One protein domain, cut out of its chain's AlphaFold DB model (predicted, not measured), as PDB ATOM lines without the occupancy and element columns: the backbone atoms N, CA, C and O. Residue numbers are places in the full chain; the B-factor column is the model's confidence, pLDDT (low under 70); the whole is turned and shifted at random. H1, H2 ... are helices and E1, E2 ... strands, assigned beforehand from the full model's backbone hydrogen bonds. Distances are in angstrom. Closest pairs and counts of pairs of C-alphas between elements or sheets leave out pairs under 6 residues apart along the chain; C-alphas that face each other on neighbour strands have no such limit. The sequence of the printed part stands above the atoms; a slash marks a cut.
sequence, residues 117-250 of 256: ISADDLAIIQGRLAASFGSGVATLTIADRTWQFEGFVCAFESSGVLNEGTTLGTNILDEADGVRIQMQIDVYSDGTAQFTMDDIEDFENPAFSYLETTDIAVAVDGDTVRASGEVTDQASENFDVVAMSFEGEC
ATOM      1  N   ILE A 117     -46.322 -19.753   2.810       58.44
ATOM      2  CA  ILE A 117     -46.126 -19.350   1.424       58.44
ATOM      3  C   ILE A 117     -45.483 -20.570   0.782       58.44
ATOM      4  O   ILE A 117     -44.393 -20.990   1.181       58.44
ATOM      5  N   SER A 118     -46.222 -21.226  -0.108       70.94
ATOM      6  CA  SER A 118     -45.695 -22.408  -0.770       70.94
ATOM      7  C   SER A 118     -44.522 -21.995  -1.664       70.94
ATOM      8  O   SER A 118     -44.422 -20.837  -2.072       70.94
ATOM      9  N   ALA A 119     -43.626 -22.932  -1.984       63.97
ATOM     10  CA  ALA A 119     -42.565 -22.673  -2.962       63.97
ATOM     11  C   ALA A 119     -43.150 -22.152  -4.293       63.97
ATOM     12  O   ALA A 119     -42.600 -21.237  -4.900       63.97
ATOM     13  N   ASP A 120     -44.333 -22.650  -4.675       64.38
ATOM     14  CA  ASP A 120     -45.071 -22.195  -5.854       64.38
ATOM     15  C   ASP A 120     -45.507 -20.721  -5.732       64.38
ATOM     16  O   ASP A 120     -45.336 -19.944  -6.672       64.38
ATOM     17  N   ASP A 121     -46.023 -20.300  -4.572       66.31
ATOM     18  CA  ASP A 121     -46.422 -18.904  -4.336       66.31
ATOM     19  C   ASP A 121     -45.213 -17.961  -4.333       66.31
ATOM     20  O   ASP A 121     -45.280 -16.853  -4.873       66.31
ATOM     21  N   LEU A 122     -44.086 -18.408  -3.768       65.38
ATOM     22  CA  LEU A 122     -42.839 -17.648  -3.758       65.38
ATOM     23  C   LEU A 122     -42.311 -17.436  -5.187       65.38
ATOM     24  O   LEU A 122     -41.974 -16.307  -5.555       65.38
ATOM     25  N   ALA A 123     -42.332 -18.486  -6.015       62.66
ATOM     26  CA  ALA A 123     -41.967 -18.408  -7.426       62.66
ATOM     27  C   ALA A 123     -42.897 -17.465  -8.216       62.66
ATOM     28  O   ALA A 123     -42.437 -16.710  -9.075       62.66
ATOM     29  N   ILE A 124     -44.203 -17.444  -7.908       67.12
ATOM     30  CA  ILE A 124     -45.164 -16.515  -8.530       67.12
ATOM     31  C   ILE A 124     -44.865 -15.065  -8.139       67.12
ATOM     32  O   ILE A 124     -44.835 -14.192  -9.012       67.12
ATOM     33  N   ILE A 125     -44.638 -14.788  -6.852       67.56
ATOM     34  CA  ILE A 125     -44.302 -13.442  -6.367       67.56
ATOM     35  C   ILE A 125     -43.025 -12.949  -7.055       67.56
ATOM     36  O   ILE A 125     -42.997 -11.839  -7.580       67.56
ATOM     37  N   GLN A 126     -42.008 -13.802  -7.160       61.25
ATOM     38  CA  GLN A 126     -40.750 -13.476  -7.832       61.25
ATOM     39  C   GLN A 126     -40.910 -13.271  -9.329       61.25
ATOM     40  O   GLN A 126     -40.378 -12.301  -9.860       61.25
ATOM     41  N   GLY A 127     -41.697 -14.108 -10.007       61.22
ATOM     42  CA  GLY A 127     -42.030 -13.906 -11.415       61.22
ATOM     43  C   GLY A 127     -42.707 -12.555 -11.656       61.22
ATOM     44  O   GLY A 127     -42.441 -11.899 -12.663       61.22
ATOM     45  N   ARG A 128     -43.536 -12.090 -10.710       66.06
ATOM     46  CA  ARG A 128     -44.163 -10.761 -10.773       66.06
ATOM     47  C   ARG A 128     -43.179  -9.636 -10.458       66.06
ATOM     48  O   ARG A 128     -43.195  -8.644 -11.177       66.06
ATOM     49  N   LEU A 129     -42.300  -9.786  -9.467       62.53
ATOM     50  CA  LEU A 129     -41.225  -8.818  -9.214       62.53
ATOM     51  C   LEU A 129     -40.282  -8.705 -10.422       62.53
ATOM     52  O   LEU A 129     -40.024  -7.601 -10.886       62.53
ATOM     53  N   ALA A 130     -39.833  -9.820 -10.994       57.25
ATOM     54  CA  ALA A 130     -38.987  -9.830 -12.187       57.25
ATOM     55  C   ALA A 130     -39.692  -9.205 -13.405       57.25
ATOM     56  O   ALA A 130     -39.063  -8.494 -14.186       57.25
ATOM     57  N   ALA A 131     -41.005  -9.418 -13.553       59.31
ATOM     58  CA  ALA A 131     -41.798  -8.757 -14.587       59.31
ATOM     59  C   ALA A 131     -41.937  -7.240 -14.354       59.31
ATOM     60  O   ALA A 131     -41.991  -6.487 -15.326       59.31
ATOM     61  N   SER A 132     -41.982  -6.795 -13.096       61.84
ATOM     62  CA  SER A 132     -42.098  -5.378 -12.726       61.84
ATOM     63  C   SER A 132     -40.769  -4.619 -12.791       61.84
ATOM     64  O   SER A 132     -40.765  -3.459 -13.189       61.84
ATOM     65  N   PHE A 133     -39.650  -5.256 -12.431       59.41
ATOM     66  CA  PHE A 133     -38.327  -4.616 -12.330       59.41
ATOM     67  C   PHE A 133     -37.374  -4.961 -13.486       59.41
ATOM     68  O   PHE A 133     -36.240  -4.489 -13.514       59.41
ATOM     69  N   GLY A 134     -37.833  -5.755 -14.454       61.44
ATOM     70  CA  GLY A 134     -37.019  -6.260 -15.554       61.44
ATOM     71  C   GLY A 134     -36.145  -7.434 -15.111       61.44
ATOM     72  O   GLY A 134     -35.371  -7.341 -14.162       61.44
ATOM     73  N   SER A 135     -36.237  -8.560 -15.820       75.12
ATOM     74  CA  SER A 135     -35.356  -9.705 -15.588       75.12
ATOM     75  C   SER A 135     -33.977  -9.418 -16.179       75.12
ATOM     76  O   SER A 135     -33.826  -9.364 -17.403       75.12
ATOM     77  N   GLY A 136     -32.982  -9.220 -15.325       85.06
ATOM     78  CA  GLY A 136     -31.582  -9.204 -15.716       85.06
ATOM     79  C   GLY A 136     -30.980 -10.603 -15.816       85.06
ATOM     80  O   GLY A 136     -31.615 -11.609 -15.483       85.06
ATOM     81  N   VAL A 137     -29.721 -10.653 -16.233       89.38
ATOM     82  CA  VAL A 137     -28.874 -11.850 -16.155       89.38
ATOM     83  C   VAL A 137     -27.624 -11.522 -15.360       89.38
ATOM     84  O   VAL A 137     -27.097 -10.417 -15.468       89.38
ATOM     85  N   ALA A 138     -27.128 -12.466 -14.572       90.06
ATOM     86  CA  ALA A 138     -25.884 -12.286 -13.841       90.06
ATOM     87  C   ALA A 138     -24.974 -13.503 -13.951       90.06
ATOM     88  O   ALA A 138     -25.423 -14.637 -14.080       90.06
ATOM     89  N   THR A 139     -23.671 -13.261 -13.914       91.62
ATOM     90  CA  THR A 139     -22.631 -14.281 -13.873       91.62
ATOM     91  C   THR A 139     -21.720 -14.001 -12.690       91.62
ATOM     92  O   THR A 139     -21.120 -12.932 -12.599       91.62
ATOM     93  N   LEU A 140     -21.578 -14.982 -11.805       89.31
ATOM     94  CA  LEU A 140     -20.615 -14.970 -10.710       89.31
ATOM     95  C   LEU A 140     -19.534 -16.001 -11.006       89.31
ATOM     96  O   LEU A 140     -19.830 -17.128 -11.385       89.31
ATOM     97  N   THR A 141     -18.276 -15.632 -10.817       90.31
ATOM     98  CA  THR A 141     -17.145 -16.554 -10.879       90.31
ATOM     99  C   THR A 141     -16.303 -16.410  -9.625       90.31
ATOM    100  O   THR A 141     -15.871 -15.306  -9.302       90.31
ATOM    101  N   ILE A 142     -16.050 -17.521  -8.936       86.44
ATOM    102  CA  ILE A 142     -15.155 -17.598  -7.780       86.44
ATOM    103  C   ILE A 142     -14.147 -18.710  -8.051       86.44
ATOM    104  O   ILE A 142     -14.527 -19.853  -8.310       86.44
ATOM    105  N   ALA A 143     -12.859 -18.374  -8.007       89.25
ATOM    106  CA  ALA A 143     -11.770 -19.258  -8.411       89.25
ATOM    107  C   ALA A 143     -11.964 -19.811  -9.843       89.25
ATOM    108  O   ALA A 143     -11.780 -19.083 -10.817       89.25
ATOM    109  N   ASP A 144     -12.296 -21.095  -9.974       88.69
ATOM    110  CA  ASP A 144     -12.519 -21.817 -11.230       88.69
ATOM    111  C   ASP A 144     -13.989 -22.205 -11.464       88.69
ATOM    112  O   ASP A 144     -14.290 -22.956 -12.394       88.69
ATOM    113  N   ARG A 145     -14.905 -21.695 -10.633       85.19
ATOM    114  CA  ARG A 145     -16.334 -22.021 -10.670       85.19
ATOM    115  C   ARG A 145     -17.131 -20.825 -11.135       85.19
ATOM    116  O   ARG A 145     -16.876 -19.712 -10.687       85.19
ATOM    117  N   THR A 146     -18.097 -21.076 -12.007       88.88
ATOM    118  CA  THR A 146     -18.963 -20.051 -12.580       88.88
ATOM    119  C   THR A 146     -20.415 -20.461 -12.414       88.88
ATOM    120  O   THR A 146     -20.779 -21.580 -12.770       88.88
ATOM    121  N   TRP A 147     -21.227 -19.528 -11.931       85.50
ATOM    122  CA  TRP A 147     -22.675 -19.627 -11.821       85.50
ATOM    123  C   TRP A 147     -23.308 -18.571 -12.722       85.50
ATOM    124  O   TRP A 147     -22.803 -17.448 -12.813       85.50
ATOM    125  N   GLN A 148     -24.380 -18.948 -13.412       88.19
ATOM    126  CA  GLN A 148     -25.192 -18.039 -14.212       88.19
ATOM    127  C   GLN A 148     -26.582 -17.986 -13.610       88.19
ATOM    128  O   GLN A 148     -27.122 -19.015 -13.228       88.19
ATOM    129  N   PHE A 149     -27.135 -16.787 -13.553       82.44
ATOM    130  CA  PHE A 149     -28.418 -16.523 -12.938       82.44
ATOM    131  C   PHE A 149     -29.300 -15.781 -13.925       82.44
ATOM    132  O   PHE A 149     -28.896 -14.766 -14.501       82.44
ATOM    133  N   GLU A 150     -30.512 -16.285 -14.100       82.81
ATOM    134  CA  GLU A 150     -31.584 -15.589 -14.802       82.81
ATOM    135  C   GLU A 150     -32.489 -14.894 -13.775       82.81
ATOM    136  O   GLU A 150     -32.559 -15.300 -12.617       82.81
ATOM    137  N   GLY A 151     -33.171 -13.816 -14.171       76.31
ATOM    138  CA  GLY A 151     -34.059 -13.089 -13.256       76.31
ATOM    139  C   GLY A 151     -33.322 -12.211 -12.242       76.31
ATOM    140  O   GLY A 151     -33.871 -11.895 -11.192       76.31
ATOM    141  N   PHE A 152     -32.095 -11.791 -12.557       79.31
ATOM    142  CA  PHE A 152     -31.335 -10.856 -11.734       79.31
ATOM    143  C   PHE A 152     -32.068  -9.508 -11.642       79.31
ATOM    144  O   PHE A 152     -32.262  -8.833 -12.653       79.31
ATOM    145  N   VAL A 153     -32.493  -9.120 -10.439       76.94
ATOM    146  CA  VAL A 153     -33.201  -7.854 -10.204       76.94
ATOM    147  C   VAL A 153     -32.226  -6.817  -9.664       76.94
ATOM    148  O   VAL A 153     -31.607  -7.026  -8.622       76.94
ATOM    149  N   CYS A 154     -32.127  -5.678 -10.348       74.88
ATOM    150  CA  CYS A 154     -31.409  -4.510  -9.851       74.88
ATOM    151  C   CYS A 154     -32.391  -3.549  -9.190       74.88
ATOM    152  O   CYS A 154     -33.220  -2.944  -9.871       74.88
ATOM    153  N   ALA A 155     -32.278  -3.393  -7.876       70.94
ATOM    154  CA  ALA A 155     -32.947  -2.333  -7.140       70.94
ATOM    155  C   ALA A 155     -31.900  -1.290  -6.739       70.94
ATOM    156  O   ALA A 155     -30.972  -1.593  -5.991       70.94
ATOM    157  N   PHE A 156     -32.036  -0.074  -7.262       67.56
ATOM    158  CA  PHE A 156     -31.261   1.078  -6.817       67.56
ATOM    159  C   PHE A 156     -32.179   1.957  -5.971       67.56
ATOM    160  O   PHE A 156     -33.203   2.433  -6.460       67.56
ATOM    161  N   GLU A 157     -31.839   2.181  -4.702       61.31
ATOM    162  CA  GLU A 157     -32.577   3.152  -3.894       61.31
ATOM    163  C   GLU A 157     -32.257   4.573  -4.371       61.31
ATOM    164  O   GLU A 157     -31.130   5.063  -4.283       61.31
ATOM    165  N   SER A 158     -33.278   5.254  -4.888       44.81
ATOM    166  CA  SER A 158     -33.170   6.536  -5.583       44.81
ATOM    167  C   SER A 158     -33.049   7.746  -4.650       44.81
ATOM    168  O   SER A 158     -33.518   8.829  -5.000       44.81
ATOM    169  N   SER A 159     -32.424   7.633  -3.471       49.97
ATOM    170  CA  SER A 159     -32.327   8.775  -2.538       49.97
ATOM    171  C   SER A 159     -31.453   9.942  -3.053       49.97
ATOM    172  O   SER A 159     -31.232  10.925  -2.348       49.97
ATOM    173  N   GLY A 160     -31.027   9.910  -4.323       38.56
ATOM    174  CA  GLY A 160     -30.568  11.080  -5.087       38.56
ATOM    175  C   GLY A 160     -29.171  11.572  -4.719       38.56
ATOM    176  O   GLY A 160     -28.648  12.516  -5.310       38.56
ATOM    177  N   VAL A 161     -28.541  10.911  -3.763       43.50
ATOM    178  CA  VAL A 161     -27.164  11.101  -3.344       43.50
ATOM    179  C   VAL A 161     -26.711   9.718  -2.911       43.50
ATOM    180  O   VAL A 161     -27.434   9.065  -2.166       43.50
ATOM    181  N   LEU A 162     -25.537   9.272  -3.357       42.53
ATOM    182  CA  LEU A 162     -24.829   8.128  -2.771       42.53
ATOM    183  C   LEU A 162     -24.425   8.487  -1.325       42.53
ATOM    184  O   LEU A 162     -23.250   8.666  -1.010       42.53
ATOM    185  N   ASN A 163     -25.415   8.731  -0.468       38.78
ATOM    186  CA  ASN A 163     -25.240   8.818   0.963       38.78
ATOM    187  C   ASN A 163     -24.936   7.395   1.431       38.78
ATOM    188  O   ASN A 163     -25.521   6.440   0.930       38.78
ATOM    189  N   GLU A 164     -23.957   7.287   2.323       41.00
ATOM    190  CA  GLU A 164     -23.413   6.042   2.867       41.00
ATOM    191  C   GLU A 164     -24.480   4.945   3.019       41.00
ATOM    192  O   GLU A 164     -25.420   5.111   3.792       41.00
ATOM    193  N   GLY A 165     -24.313   3.833   2.293       41.69
ATOM    194  CA  GLY A 165     -25.187   2.664   2.417       41.69
ATOM    195  C   GLY A 165     -26.202   2.482   1.291       41.69
ATOM    196  O   GLY A 165     -27.324   2.073   1.565       41.69
ATOM    197  N   THR A 166     -25.843   2.747   0.027       43.84
ATOM    198  CA  THR A 166     -26.648   2.206  -1.081       43.84
ATOM    199  C   THR A 166     -26.478   0.695  -1.088       43.84
ATOM    200  O   THR A 166     -25.460   0.181  -1.553       43.84
ATOM    201  N   THR A 167     -27.477   0.005  -0.552       51.22
ATOM    202  CA  THR A 167     -27.562  -1.446  -0.569       51.22
ATOM    203  C   THR A 167     -28.155  -1.891  -1.896       51.22
ATOM    204  O   THR A 167     -29.357  -1.789  -2.126       51.22
ATOM    205  N   LEU A 168     -27.318  -2.422  -2.785       53.31
ATOM    206  CA  LEU A 168     -27.799  -3.252  -3.880       53.31
ATOM    207  C   LEU A 168     -28.067  -4.644  -3.300       53.31
ATOM    208  O   LEU A 168     -27.180  -5.494  -3.212       53.31
ATOM    209  N   GLY A 169     -29.301  -4.841  -2.839       54.41
ATOM    210  CA  GLY A 169     -29.799  -6.139  -2.407       54.41
ATOM    211  C   GLY A 169     -30.162  -6.974  -3.626       54.41
ATOM    212  O   GLY A 169     -31.177  -6.725  -4.273       54.41
ATOM    213  N   THR A 170     -29.339  -7.967  -3.951       54.19
ATOM    214  CA  THR A 170     -29.619  -8.908  -5.038       54.19
ATOM    215  C   THR A 170     -29.899 -10.277  -4.442       54.19
ATOM    216  O   THR A 170     -29.008 -10.982  -3.972       54.19
ATOM    217  N   ASN A 171     -31.175 -10.650  -4.436       52.75
ATOM    218  CA  ASN A 171     -31.573 -12.006  -4.100       52.75
ATOM    219  C   ASN A 171     -31.512 -12.828  -5.376       52.75
ATOM    220  O   ASN A 171     -32.306 -12.619  -6.294       52.75
ATOM    221  N   ILE A 172     -30.551 -13.739  -5.432       54.53
ATOM    222  CA  ILE A 172     -30.453 -14.697  -6.513       54.53
ATOM    223  C   ILE A 172     -30.906 -16.044  -5.969       54.53
ATOM    224  O   ILE A 172     -30.242 -16.666  -5.140       54.53
ATOM    225  N   LEU A 173     -32.076 -16.471  -6.430       52.66
ATOM    226  CA  LEU A 173     -32.615 -17.785  -6.132       52.66
ATOM    227  C   LEU A 173     -32.589 -18.583  -7.427       52.66
ATOM    228  O   LEU A 173     -33.443 -18.382  -8.288       52.66
ATOM    229  N   ASP A 174     -31.599 -19.453  -7.574       53.72
ATOM    230  CA  ASP A 174     -31.679 -20.510  -8.571       53.72
ATOM    231  C   ASP A 174     -31.793 -21.851  -7.844       53.72
ATOM    232  O   ASP A 174     -30.835 -22.369  -7.270       53.72
ATOM    233  N   GLU A 175     -33.005 -22.404  -7.841       52.56
ATOM    234  CA  GLU A 175     -33.283 -23.717  -7.259       52.56
ATOM    235  C   GLU A 175     -32.757 -24.866  -8.132       52.56
ATOM    236  O   GLU A 175     -32.756 -26.011  -7.676       52.56
ATOM    237  N   ALA A 176     -32.305 -24.603  -9.370       48.16
ATOM    238  CA  ALA A 176     -31.914 -25.659 -10.303       48.16
ATOM    239  C   ALA A 176     -30.790 -26.556  -9.757       48.16
ATOM    240  O   ALA A 176     -30.769 -27.748 -10.070       48.16
ATOM    241  N   ASP A 177     -29.934 -26.012  -8.885       54.25
ATOM    242  CA  ASP A 177     -28.853 -26.741  -8.214       54.25
ATOM    243  C   ASP A 177     -28.922 -26.678  -6.670       54.25
ATOM    244  O   ASP A 177     -27.996 -27.140  -6.002       54.25
ATOM    245  N   GLY A 178     -30.013 -26.156  -6.091       53.69
ATOM    246  CA  GLY A 178     -30.192 -26.053  -4.633       53.69
ATOM    247  C   GLY A 178     -29.179 -25.130  -3.949       53.69
ATOM    248  O   GLY A 178     -28.671 -25.461  -2.878       53.69
ATOM    249  N   VAL A 179     -28.814 -24.025  -4.609       52.44
ATOM    250  CA  VAL A 179     -27.911 -23.018  -4.051       52.44
ATOM    251  C   VAL A 179     -28.638 -21.686  -4.017       52.44
ATOM    252  O   VAL A 179     -28.895 -21.063  -5.048       52.44
ATOM    253  N   ARG A 180     -28.913 -21.211  -2.805       59.50
ATOM    254  CA  ARG A 180     -29.437 -19.870  -2.592       59.50
ATOM    255  C   ARG A 180     -28.310 -18.917  -2.249       59.50
ATOM    256  O   ARG A 180     -27.702 -19.032  -1.189       59.50
ATOM    257  N   ILE A 181     -28.090 -17.945  -3.129       62.97
ATOM    258  CA  ILE A 181     -27.050 -16.938  -2.957       62.97
ATOM    259  C   ILE A 181     -27.731 -15.596  -2.724       62.97
ATOM    260  O   ILE A 181     -28.259 -14.967  -3.645       62.97
ATOM    261  N   GLN A 182     -27.694 -15.133  -1.480       66.19
ATOM    262  CA  GLN A 182     -28.006 -13.739  -1.203       66.19
ATOM    263  C   GLN A 182     -26.731 -12.927  -1.370       66.19
ATOM    264  O   GLN A 182     -25.755 -13.139  -0.652       66.19
ATOM    265  N   MET A 183     -26.737 -12.020  -2.345       67.19
ATOM    266  CA  MET A 183     -25.638 -11.092  -2.566       67.19
ATOM    267  C   MET A 183     -26.095  -9.691  -2.207       67.19
ATOM    268  O   MET A 183     -27.024  -9.146  -2.805       67.19
ATOM    269  N   GLN A 184     -25.406  -9.099  -1.245       73.19
ATOM    270  CA  GLN A 184     -25.569  -7.702  -0.891       73.19
ATOM    271  C   GLN A 184     -24.316  -6.949  -1.318       73.19
ATOM    272  O   GLN A 184     -23.211  -7.315  -0.915       73.19
ATOM    273  N   ILE A 185     -24.484  -5.922  -2.153       70.38
ATOM    274  CA  ILE A 185     -23.401  -5.012  -2.529       70.38
ATOM    275  C   ILE A 185     -23.706  -3.643  -1.934       70.38
ATOM    276  O   ILE A 185     -24.547  -2.916  -2.455       70.38
ATOM    277  N   ASP A 186     -23.021  -3.284  -0.856       71.69
ATOM    278  CA  ASP A 186     -23.137  -1.961  -0.250       71.69
ATOM    279  C   ASP A 186     -22.054  -1.058  -0.827       71.69
ATOM    280  O   ASP A 186     -20.868  -1.306  -0.622       71.69
ATOM    281  N   VAL A 187     -22.440  -0.017  -1.564       68.69
ATOM    282  CA  VAL A 187     -21.487   0.956  -2.120       68.69
ATOM    283  C   VAL A 187     -21.380   2.157  -1.180       68.69
ATOM    284  O   VAL A 187     -22.378   2.794  -0.834       68.69
ATOM    285  N   TYR A 188     -20.153   2.485  -0.774       71.94
ATOM    286  CA  TYR A 188     -19.855   3.592   0.130       71.94
ATOM    287  C   TYR A 188     -19.462   4.867  -0.625       71.94
ATOM    288  O   TYR A 188     -19.047   4.856  -1.786       71.94
ATOM    289  N   SER A 189     -19.567   5.999   0.072       67.88
ATOM    290  CA  SER A 189     -19.295   7.339  -0.468       67.88
ATOM    291  C   SER A 189     -17.831   7.560  -0.881       67.88
ATOM    292  O   SER A 189     -17.542   8.441  -1.692       67.88
ATOM    293  N   ASP A 190     -16.903   6.759  -0.353       69.81
ATOM    294  CA  ASP A 190     -15.486   6.764  -0.724       69.81
ATOM    295  C   ASP A 190     -15.180   5.919  -1.978       69.81
ATOM    296  O   ASP A 190     -14.027   5.846  -2.411       69.81
ATOM    297  N   GLY A 191     -16.214   5.325  -2.588       65.06
ATOM    298  CA  GLY A 191     -16.115   4.474  -3.769       65.06
ATOM    299  C   GLY A 191     -15.700   3.034  -3.467       65.06
ATOM    300  O   GLY A 191     -15.488   2.269  -4.408       65.06
ATOM    301  N   THR A 192     -15.566   2.659  -2.192       66.50
ATOM    302  CA  THR A 192     -15.430   1.251  -1.801       66.50
ATOM    303  C   THR A 192     -16.789   0.562  -1.838       66.50
ATOM    304  O   THR A 192     -17.833   1.214  -1.774       66.50
ATOM    305  N   ALA A 193     -16.791  -0.761  -1.960       64.44
ATOM    306  CA  ALA A 193     -18.004  -1.546  -1.824       64.44
ATOM    307  C   ALA A 193     -17.763  -2.747  -0.915       64.44
ATOM    308  O   ALA A 193     -16.719  -3.398  -1.003       64.44
ATOM    309  N   GLN A 194     -18.735  -3.046  -0.061       68.62
ATOM    310  CA  GLN A 194     -18.797  -4.297   0.674       68.62
ATOM    311  C   GLN A 194     -19.636  -5.282  -0.128       68.62
ATOM    312  O   GLN A 194     -20.720  -4.955  -0.598       68.62
ATOM    313  N   PHE A 195     -19.115  -6.491  -0.283       67.56
ATOM    314  CA  PHE A 195     -19.851  -7.607  -0.847       67.56
ATOM    315  C   PHE A 195     -20.059  -8.630   0.252       67.56
ATOM    316  O   PHE A 195     -19.089  -9.136   0.827       67.56
ATOM    317  N   THR A 196     -21.316  -8.941   0.516       67.81
ATOM    318  CA  THR A 196     -21.697 -10.008   1.430       67.81
ATOM    319  C   THR A 196     -22.387 -11.084   0.614       67.81
ATOM    320  O   THR A 196     -23.333 -10.796  -0.117       67.81
ATOM    321  N   MET A 197     -21.881 -12.311   0.715       68.12
ATOM    322  CA  MET A 197     -22.492 -13.493   0.126       68.12
ATOM    323  C   MET A 197     -22.814 -14.465   1.238       68.12
ATOM    324  O   MET A 197     -21.902 -14.936   1.919       68.12
ATOM    325  N   ASP A 198     -24.097 -14.748   1.402       63.78
ATOM    326  CA  ASP A 198     -24.558 -15.766   2.334       63.78
ATOM    327  C   ASP A 198     -25.083 -16.972   1.548       63.78
ATOM    328  O   ASP A 198     -25.891 -16.817   0.624       63.78
ATOM    329  N   ASP A 199     -24.565 -18.153   1.887       64.56
ATOM    330  CA  ASP A 199     -25.019 -19.443   1.360       64.56
ATOM    331  C   ASP A 199     -26.164 -19.920   2.254       64.56
ATOM    332  O   ASP A 199     -25.953 -20.397   3.370       64.56
ATOM    333  N   ILE A 200     -27.397 -19.718   1.786       49.44
ATOM    334  CA  ILE A 200     -28.587 -19.875   2.631       49.44
ATOM    335  C   ILE A 200     -29.033 -21.347   2.747       49.44
ATOM    336  O   ILE A 200     -29.896 -21.651   3.569       49.44
ATOM    337  N   GLU A 201     -28.488 -22.291   1.970       51.38
ATOM    338  CA  GLU A 201     -29.118 -23.621   1.839       51.38
ATOM    339  C   GLU A 201     -28.381 -24.817   2.462       51.38
ATOM    340  O   GLU A 201     -28.997 -25.875   2.592       51.38
ATOM    341  N   ASP A 202     -27.162 -24.663   2.997       49.78
ATOM    342  CA  ASP A 202     -26.537 -25.712   3.825       49.78
ATOM    343  C   ASP A 202     -26.059 -25.183   5.189       49.78
ATOM    344  O   ASP A 202     -24.871 -25.033   5.465       49.78
ATOM    345  N   PHE A 203     -27.012 -24.924   6.092       49.50
ATOM    346  CA  PHE A 203     -26.721 -24.534   7.482       49.50
ATOM    347  C   PHE A 203     -25.930 -25.598   8.267       49.50
ATOM    348  O   PHE A 203     -25.339 -25.284   9.304       49.50
ATOM    349  N   GLU A 204     -25.938 -26.856   7.819       44.47
ATOM    350  CA  GLU A 204     -25.263 -27.969   8.497       44.47
ATOM    351  C   GLU A 204     -23.878 -28.263   7.896       44.47
ATOM    352  O   GLU A 204     -23.021 -28.836   8.579       44.47
ATOM    353  N   ASN A 205     -23.634 -27.837   6.654       50.53
ATOM    354  CA  ASN A 205     -22.401 -28.047   5.913       50.53
ATOM    355  C   ASN A 205     -22.229 -26.984   4.801       50.53
ATOM    356  O   ASN A 205     -22.267 -27.326   3.621       50.53
ATOM    357  N   PRO A 206     -21.993 -25.703   5.147       54.62
ATOM    358  CA  PRO A 206     -21.848 -24.639   4.157       54.62
ATOM    359  C   PRO A 206     -20.682 -25.002   3.244       54.62
ATOM    360  O   PRO A 206     -19.517 -24.966   3.650       54.62
ATOM    361  N   ALA A 207     -20.985 -25.427   2.016       51.78
ATOM    362  CA  ALA A 207     -19.945 -25.805   1.069       51.78
ATOM    363  C   ALA A 207     -19.099 -24.575   0.715       51.78
ATOM    364  O   ALA A 207     -17.926 -24.728   0.370       51.78
ATOM    365  N   PHE A 208     -19.680 -23.375   0.873       56.88
ATOM    366  CA  PHE A 208     -19.027 -22.087   0.714       56.88
ATOM    367  C   PHE A 208     -19.532 -21.115   1.781       56.88
ATOM    368  O   PHE A 208     -20.713 -20.821   1.869       56.88
ATOM    369  N   SER A 209     -18.627 -20.561   2.580       57.88
ATOM    370  CA  SER A 209     -18.900 -19.331   3.319       57.88
ATOM    371  C   SER A 209     -17.797 -18.360   2.932       57.88
ATOM    372  O   SER A 209     -16.617 -18.627   3.155       57.88
ATOM    373  N   TYR A 210     -18.156 -17.279   2.249       63.09
ATOM    374  CA  TYR A 210     -17.209 -16.253   1.829       63.09
ATOM    375  C   TYR A 210     -17.454 -15.021   2.688       63.09
ATOM    376  O   TYR A 210     -18.382 -14.255   2.448       63.09
ATOM    377  N   LEU A 211     -16.634 -14.852   3.724       63.91
ATOM    378  CA  LEU A 211     -16.762 -13.724   4.642       63.91
ATOM    379  C   LEU A 211     -15.816 -12.595   4.232       63.91
ATOM    380  O   LEU A 211     -14.626 -12.842   4.039       63.91
ATOM    381  N   GLU A 212     -16.382 -11.391   4.161       58.75
ATOM    382  CA  GLU A 212     -15.733 -10.076   4.170       58.75
ATOM    383  C   GLU A 212     -14.481  -9.915   3.299       58.75
ATOM    384  O   GLU A 212     -13.372 -10.354   3.610       58.75
ATOM    385  N   THR A 213     -14.633  -9.128   2.243       58.59
ATOM    386  CA  THR A 213     -13.509  -8.623   1.459       58.59
ATOM    387  C   THR A 213     -13.373  -7.132   1.707       58.59
ATOM    388  O   THR A 213     -14.374  -6.419   1.697       58.59
ATOM    389  N   THR A 214     -12.150  -6.644   1.879       60.34
ATOM    390  CA  THR A 214     -11.890  -5.207   2.071       60.34
ATOM    391  C   THR A 214     -11.581  -4.464   0.770       60.34
ATOM    392  O   THR A 214     -11.510  -3.243   0.792       60.34
ATOM    393  N   ASP A 215     -11.463  -5.170  -0.363       73.69
ATOM    394  CA  ASP A 215     -11.022  -4.599  -1.642       73.69
ATOM    395  C   ASP A 215     -11.810  -5.165  -2.845       73.69
ATOM    396  O   ASP A 215     -11.229  -5.742  -3.769       73.69
ATOM    397  N   ILE A 216     -13.141  -5.024  -2.862       80.94
ATOM    398  CA  ILE A 216     -13.916  -5.255  -4.092       80.94
ATOM    399  C   ILE A 216     -14.075  -3.944  -4.849       80.94
ATOM    400  O   ILE A 216     -14.620  -2.960  -4.352       80.94
ATOM    401  N   ALA A 217     -13.602  -3.948  -6.091       84.06
ATOM    402  CA  ALA A 217     -13.852  -2.876  -7.035       84.06
ATOM    403  C   ALA A 217     -15.211  -3.108  -7.698       84.06
ATOM    404  O   ALA A 217     -15.387  -4.117  -8.384       84.06
ATOM    405  N   VAL A 218     -16.135  -2.164  -7.525       83.44
ATOM    406  CA  VAL A 218     -17.434  -2.145  -8.210       83.44
ATOM    407  C   VAL A 218     -17.425  -1.066  -9.287       83.44
ATOM    408  O   VAL A 218     -16.947   0.047  -9.075       83.44
ATOM    409  N   ALA A 219     -17.950  -1.403 -10.459       84.88
ATOM    410  CA  ALA A 219     -18.156  -0.490 -11.567       84.88
ATOM    411  C   ALA A 219     -19.581  -0.652 -12.099       84.88
ATOM    412  O   ALA A 219     -20.027  -1.764 -12.368       84.88
ATOM    413  N   VAL A 220     -20.272   0.469 -12.286       83.00
ATOM    414  CA  VAL A 220     -21.599   0.522 -12.905       83.00
ATOM    415  C   VAL A 220     -21.462   1.262 -14.235       83.00
ATOM    416  O   VAL A 220     -20.949   2.383 -14.263       83.00
ATOM    417  N   ASP A 221     -21.867   0.628 -15.334       86.00
ATOM    418  CA  ASP A 221     -21.844   1.189 -16.690       86.00
ATOM    419  C   ASP A 221     -23.194   0.950 -17.375       86.00
ATOM    420  O   ASP A 221     -23.492  -0.153 -17.836       86.00
ATOM    421  N   GLY A 222     -24.030   1.990 -17.400       87.31
ATOM    422  CA  GLY A 222     -25.405   1.891 -17.881       87.31
ATOM    423  C   GLY A 222     -26.209   0.903 -17.043       87.31
ATOM    424  O   GLY A 222     -26.347   1.089 -15.838       87.31
ATOM    425  N   ASP A 223     -26.708  -0.144 -17.693       86.88
ATOM    426  CA  ASP A 223     -27.493  -1.201 -17.055       86.88
ATOM    427  C   ASP A 223     -26.608  -2.385 -16.618       86.88
ATOM    428  O   ASP A 223     -27.117  -3.422 -16.218       86.88
ATOM    429  N   THR A 224     -25.276  -2.273 -16.696       88.44
ATOM    430  CA  THR A 224     -24.360  -3.335 -16.264       88.44
ATOM    431  C   THR A 224     -23.650  -2.983 -14.959       88.44
ATOM    432  O   THR A 224     -22.985  -1.953 -14.856       88.44
ATOM    433  N   VAL A 225     -23.707  -3.893 -13.990       86.50
ATOM    434  CA  VAL A 225     -22.945  -3.868 -12.740       86.50
ATOM    435  C   VAL A 225     -21.828  -4.900 -12.828       86.50
ATOM    436  O   VAL A 225     -22.061  -6.066 -13.136       86.50
ATOM    437  N   ARG A 226     -20.594  -4.488 -12.546       90.31
ATOM    438  CA  ARG A 226     -19.429  -5.372 -12.468       90.31
ATOM    439  C   ARG A 226     -18.788  -5.233 -11.102       90.31
ATOM    440  O   ARG A 226     -18.584  -4.117 -10.639       90.31
ATOM    441  N   ALA A 227     -18.424  -6.349 -10.491       87.56
ATOM    442  CA  ALA A 227     -17.616  -6.368  -9.283       87.56
ATOM    443  C   ALA A 227     -16.442  -7.333  -9.459       87.56
ATOM    444  O   ALA A 227     -16.559  -8.360 -10.123       87.56
ATOM    445  N   SER A 228     -15.285  -7.008  -8.896       90.44
ATOM    446  CA  SER A 228     -14.146  -7.928  -8.875       90.44
ATOM    447  C   SER A 228     -13.297  -7.706  -7.638       90.44
ATOM    448  O   SER A 228     -13.126  -6.566  -7.205       90.44
ATOM    449  N   GLY A 229     -12.745  -8.782  -7.095       89.62
ATOM    450  CA  GLY A 229     -11.893  -8.726  -5.916       89.62
ATOM    451  C   GLY A 229     -11.386 -10.103  -5.522       89.62
ATOM    452  O   GLY A 229     -11.274 -11.006  -6.353       89.62
ATOM    453  N   GLU A 230     -11.069 -10.257  -4.245       88.69
ATOM    454  CA  GLU A 230     -10.631 -11.518  -3.661       88.69
ATOM    455  C   GLU A 230     -11.523 -11.856  -2.468       88.69
ATOM    456  O   GLU A 230     -11.724 -11.002  -1.611       88.69
ATOM    457  N   VAL A 231     -12.029 -13.088  -2.402       85.06
ATOM    458  CA  VAL A 231     -12.853 -13.612  -1.301       85.06
ATOM    459  C   VAL A 231     -12.089 -14.676  -0.520       85.06
ATOM    460  O   VAL A 231     -11.263 -15.393  -1.085       85.06
ATOM    461  N   THR A 232     -12.361 -14.795   0.779       84.50
ATOM    462  CA  THR A 232     -11.761 -15.834   1.632       84.50
ATOM    463  C   THR A 232     -12.679 -17.047   1.690       84.50
ATOM    464  O   THR A 232     -13.792 -16.938   2.196       84.50
ATOM    465  N   ASP A 233     -12.213 -18.196   1.205       83.06
ATOM    466  CA  ASP A 233     -12.927 -19.470   1.302       83.06
ATOM    467  C   ASP A 233     -12.873 -20.005   2.743       83.06
ATOM    468  O   ASP A 233     -11.882 -20.625   3.145       83.06
ATOM    469  N   GLN A 234     -13.931 -19.775   3.527       80.44
ATOM    470  CA  GLN A 234     -14.019 -20.257   4.914       80.44
ATOM    471  C   GLN A 234     -14.206 -21.777   5.013       80.44
ATOM    472  O   GLN A 234     -13.988 -22.341   6.085       80.44
ATOM    473  N   ALA A 235     -14.601 -22.447   3.926       75.75
ATOM    474  CA  ALA A 235     -14.738 -23.902   3.897       75.75
ATOM    475  C   ALA A 235     -13.383 -24.597   3.670       75.75
ATOM    476  O   ALA A 235     -13.202 -25.764   4.031       75.75
ATOM    477  N   SER A 236     -12.403 -23.887   3.105       82.44
ATOM    478  CA  SER A 236     -11.039 -24.397   2.958       82.44
ATOM    479  C   SER A 236     -10.310 -24.497   4.309       82.44
ATOM    480  O   SER A 236     -10.394 -23.610   5.157       82.44
ATOM    481  N   GLU A 237      -9.497 -25.545   4.504       86.75
ATOM    482  CA  GLU A 237      -8.712 -25.728   5.743       86.75
ATOM    483  C   GLU A 237      -7.736 -24.569   6.030       86.75
ATOM    484  O   GLU A 237      -7.292 -24.398   7.167       86.75
ATOM    485  N   ASN A 238      -7.367 -23.800   5.000       89.19
ATOM    486  CA  ASN A 238      -6.353 -22.750   5.079       89.19
ATOM    487  C   ASN A 238      -6.910 -21.331   4.937       89.19
ATOM    488  O   ASN A 238      -6.102 -20.400   4.948       89.19
ATOM    489  N   PHE A 239      -8.232 -21.151   4.832       87.75
ATOM    490  CA  PHE A 239      -8.843 -19.851   4.526       87.75
ATOM    491  C   PHE A 239      -8.236 -19.242   3.255       87.75
ATOM    492  O   PHE A 239      -7.724 -18.119   3.251       87.75
ATOM    493  N   ASP A 240      -8.201 -20.044   2.193       88.12
ATOM    494  CA  ASP A 240      -7.603 -19.674   0.923       88.12
ATOM    495  C   ASP A 240      -8.300 -18.431   0.359       88.12
ATOM    496  O   ASP A 240      -9.524 -18.345   0.277       88.12
ATOM    497  N   VAL A 241      -7.493 -17.454  -0.040       90.00
ATOM    498  CA  VAL A 241      -7.968 -16.246  -0.711       90.00
ATOM    499  C   VAL A 241      -8.032 -16.533  -2.205       90.00
ATOM    500  O   VAL A 241      -7.019 -16.885  -2.821       90.00
ATOM    501  N   VAL A 242      -9.218 -16.397  -2.789       89.44
ATOM    502  CA  VAL A 242      -9.487 -16.717  -4.192       89.44
ATOM    503  C   VAL A 242     -10.066 -15.518  -4.929       89.44
ATOM    504  O   VAL A 242     -10.810 -14.718  -4.370       89.44
ATOM    505  N   ALA A 243      -9.718 -15.384  -6.208       91.81
ATOM    506  CA  ALA A 243     -10.250 -14.315  -7.042       91.81
ATOM    507  C   ALA A 243     -11.756 -14.502  -7.273       91.81
ATOM    508  O   ALA A 243     -12.217 -15.623  -7.500       91.81
ATOM    509  N   MET A 244     -12.489 -13.393  -7.265       89.94
ATOM    510  CA  MET A 244     -13.913 -13.331  -7.556       89.94
ATOM    511  C   MET A 244     -14.192 -12.265  -8.618       89.94
ATOM    512  O   MET A 244     -13.576 -11.196  -8.630       89.94
ATOM    513  N   SER A 245     -15.122 -12.565  -9.516       92.50
ATOM    514  CA  SER A 245     -15.692 -11.606 -10.456       92.50
ATOM    515  C   SER A 245     -17.191 -11.815 -10.579       92.50
ATOM    516  O   SER A 245     -17.655 -12.947 -10.695       92.50
ATOM    517  N   PHE A 246     -17.925 -10.719 -10.631       90.25
ATOM    518  CA  PHE A 246     -19.359 -10.663 -10.826       90.25
ATOM    519  C   PHE A 246     -19.669  -9.708 -11.979       90.25
ATOM    520  O   PHE A 246     -19.086  -8.626 -12.070       90.25
ATOM    521  N   GLU A 247     -20.587 -10.098 -12.854       92.75
ATOM    522  CA  GLU A 247     -21.130  -9.251 -13.912       92.75
ATOM    523  C   GLU A 247     -22.636  -9.493 -14.011       92.75
ATOM    524  O   GLU A 247     -23.062 -10.600 -14.327       92.75
ATOM    525  N   GLY A 248     -23.428  -8.465 -13.717       90.44
ATOM    526  CA  GLY A 248     -24.881  -8.467 -13.823       90.44
ATOM    527  C   GLY A 248     -25.350  -7.413 -14.815       90.44
ATOM    528  O   GLY A 248     -24.939  -6.261 -14.728       90.44
ATOM    529  N   GLU A 249     -26.208  -7.791 -15.753       91.38
ATOM    530  CA  GLU A 249     -26.914  -6.881 -16.650       91.38
ATOM    531  C   GLU A 249     -28.359  -6.764 -16.169       91.38
ATOM    532  O   GLU A 249     -29.104  -7.743 -16.164       91.38
ATOM    533  N   CYS A 250     -28.741  -5.573 -15.724       86.81
ATOM    534  CA  CYS A 250     -30.083  -5.243 -15.291       86.81
ATOM    535  C   CYS A 250     -31.039  -5.265 -16.491       86.81
ATOM    536  O   CYS A 250     -30.738  -4.732 -17.560       86.81
TER     537      CYS A 250
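AT A GLANCE: This is residues 117 to 250 of the 256 residues of an uncharacterized protein of Acidimicrobiia bacterium (UniProt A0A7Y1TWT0). Two sheets lie face to face as a sandwich, their strands crossed nearly at right angles: a twisted sheet of five strands, E2, E1, E8, E7 and E6, covers a smaller sheet of three, E3, E4 and E5. A single helix, H1, stands at one side of the sandwich and only grazes the larger sheet with residues 126 to 133. The printed part has 134 residues, with one named helix and eight named strands in the order H1, E1 to E8; both sheets are antiparallel and the class is mostly strand. The whole is compact, with a radius of gyration of the C-alphas of 15.2 A and spans of 43 by 39 by 22 A.

IN THESE COORDINATES: H1, residues 119 to 133, begins with C-alpha 119 at (-42.565, -22.673, -2.962) and is 20.8 A long. E1 is residues 136 to 142 and E2 residues 145 to 152. E3, residues 166 to 174, is 24.4 A long, and E4, residues 179 to 187, is 24.9 A long. E5 is residues 193 to 199, with C-alpha 193 at (-18.004, -1.546, -1.824). E6 is residues 217 to 221. E7, residues 224 to 233, measures 26.5 A and bends by 60 degrees at residue 230. E8, residues 241 to 249, also measures 26.5 A and ends with C-alpha 249 at (-26.914, -6.881, -16.650).

HOW THE PARTS SIT: The larger sheet runs E2, E1, E8, E7, E6, with E2 and E6 as edge strands. E1 and E2 form a hairpin, with N 140 and O 147 2.9 A apart. E1 and E8 are antiparallel at 170 degrees, with N 139 and O 247 2.8 A apart. In the meander E6, E7, E8, each strand the antiparallel neighbour of the one before, N 219 and O 226 are 2.8 A apart, as are N 227 and O 246. Residues 210 to 211 pair antiparallel with residues 232 to 233 of E7. E3, E4 and E5 form a second meander, with N 170 and O 183 2.8 A apart, and N 184 and O 196 2.9 A apart. The parts of the two sheets that face each other are 9.1 A centre to centre, their best planes 12 degrees apart and their strands at 80 degrees. The closest C-alphas of E2 and E3 are those of Phe 152 and Ile 172, at 6.5 A. The closest C-alphas of H1 and E2 are those of Ala 130 and Gly 151, at 6.0 A. In H1 every O i to N i+4 pair is within hydrogen-bond range.

THE WHOLE: The C-alphas farthest apart are those of Gly 160 and Glu 237, at 44.2 A. The printed part has no cut. The links E2 to E3 and E5 to E6 are long, with 13 and 17 residues, and at them the chain changes sheets. Mean pLDDT of the printed part is 70.1; 72 residues are under 70, among them 119 to 134, 156 to 183 and 189 to 214.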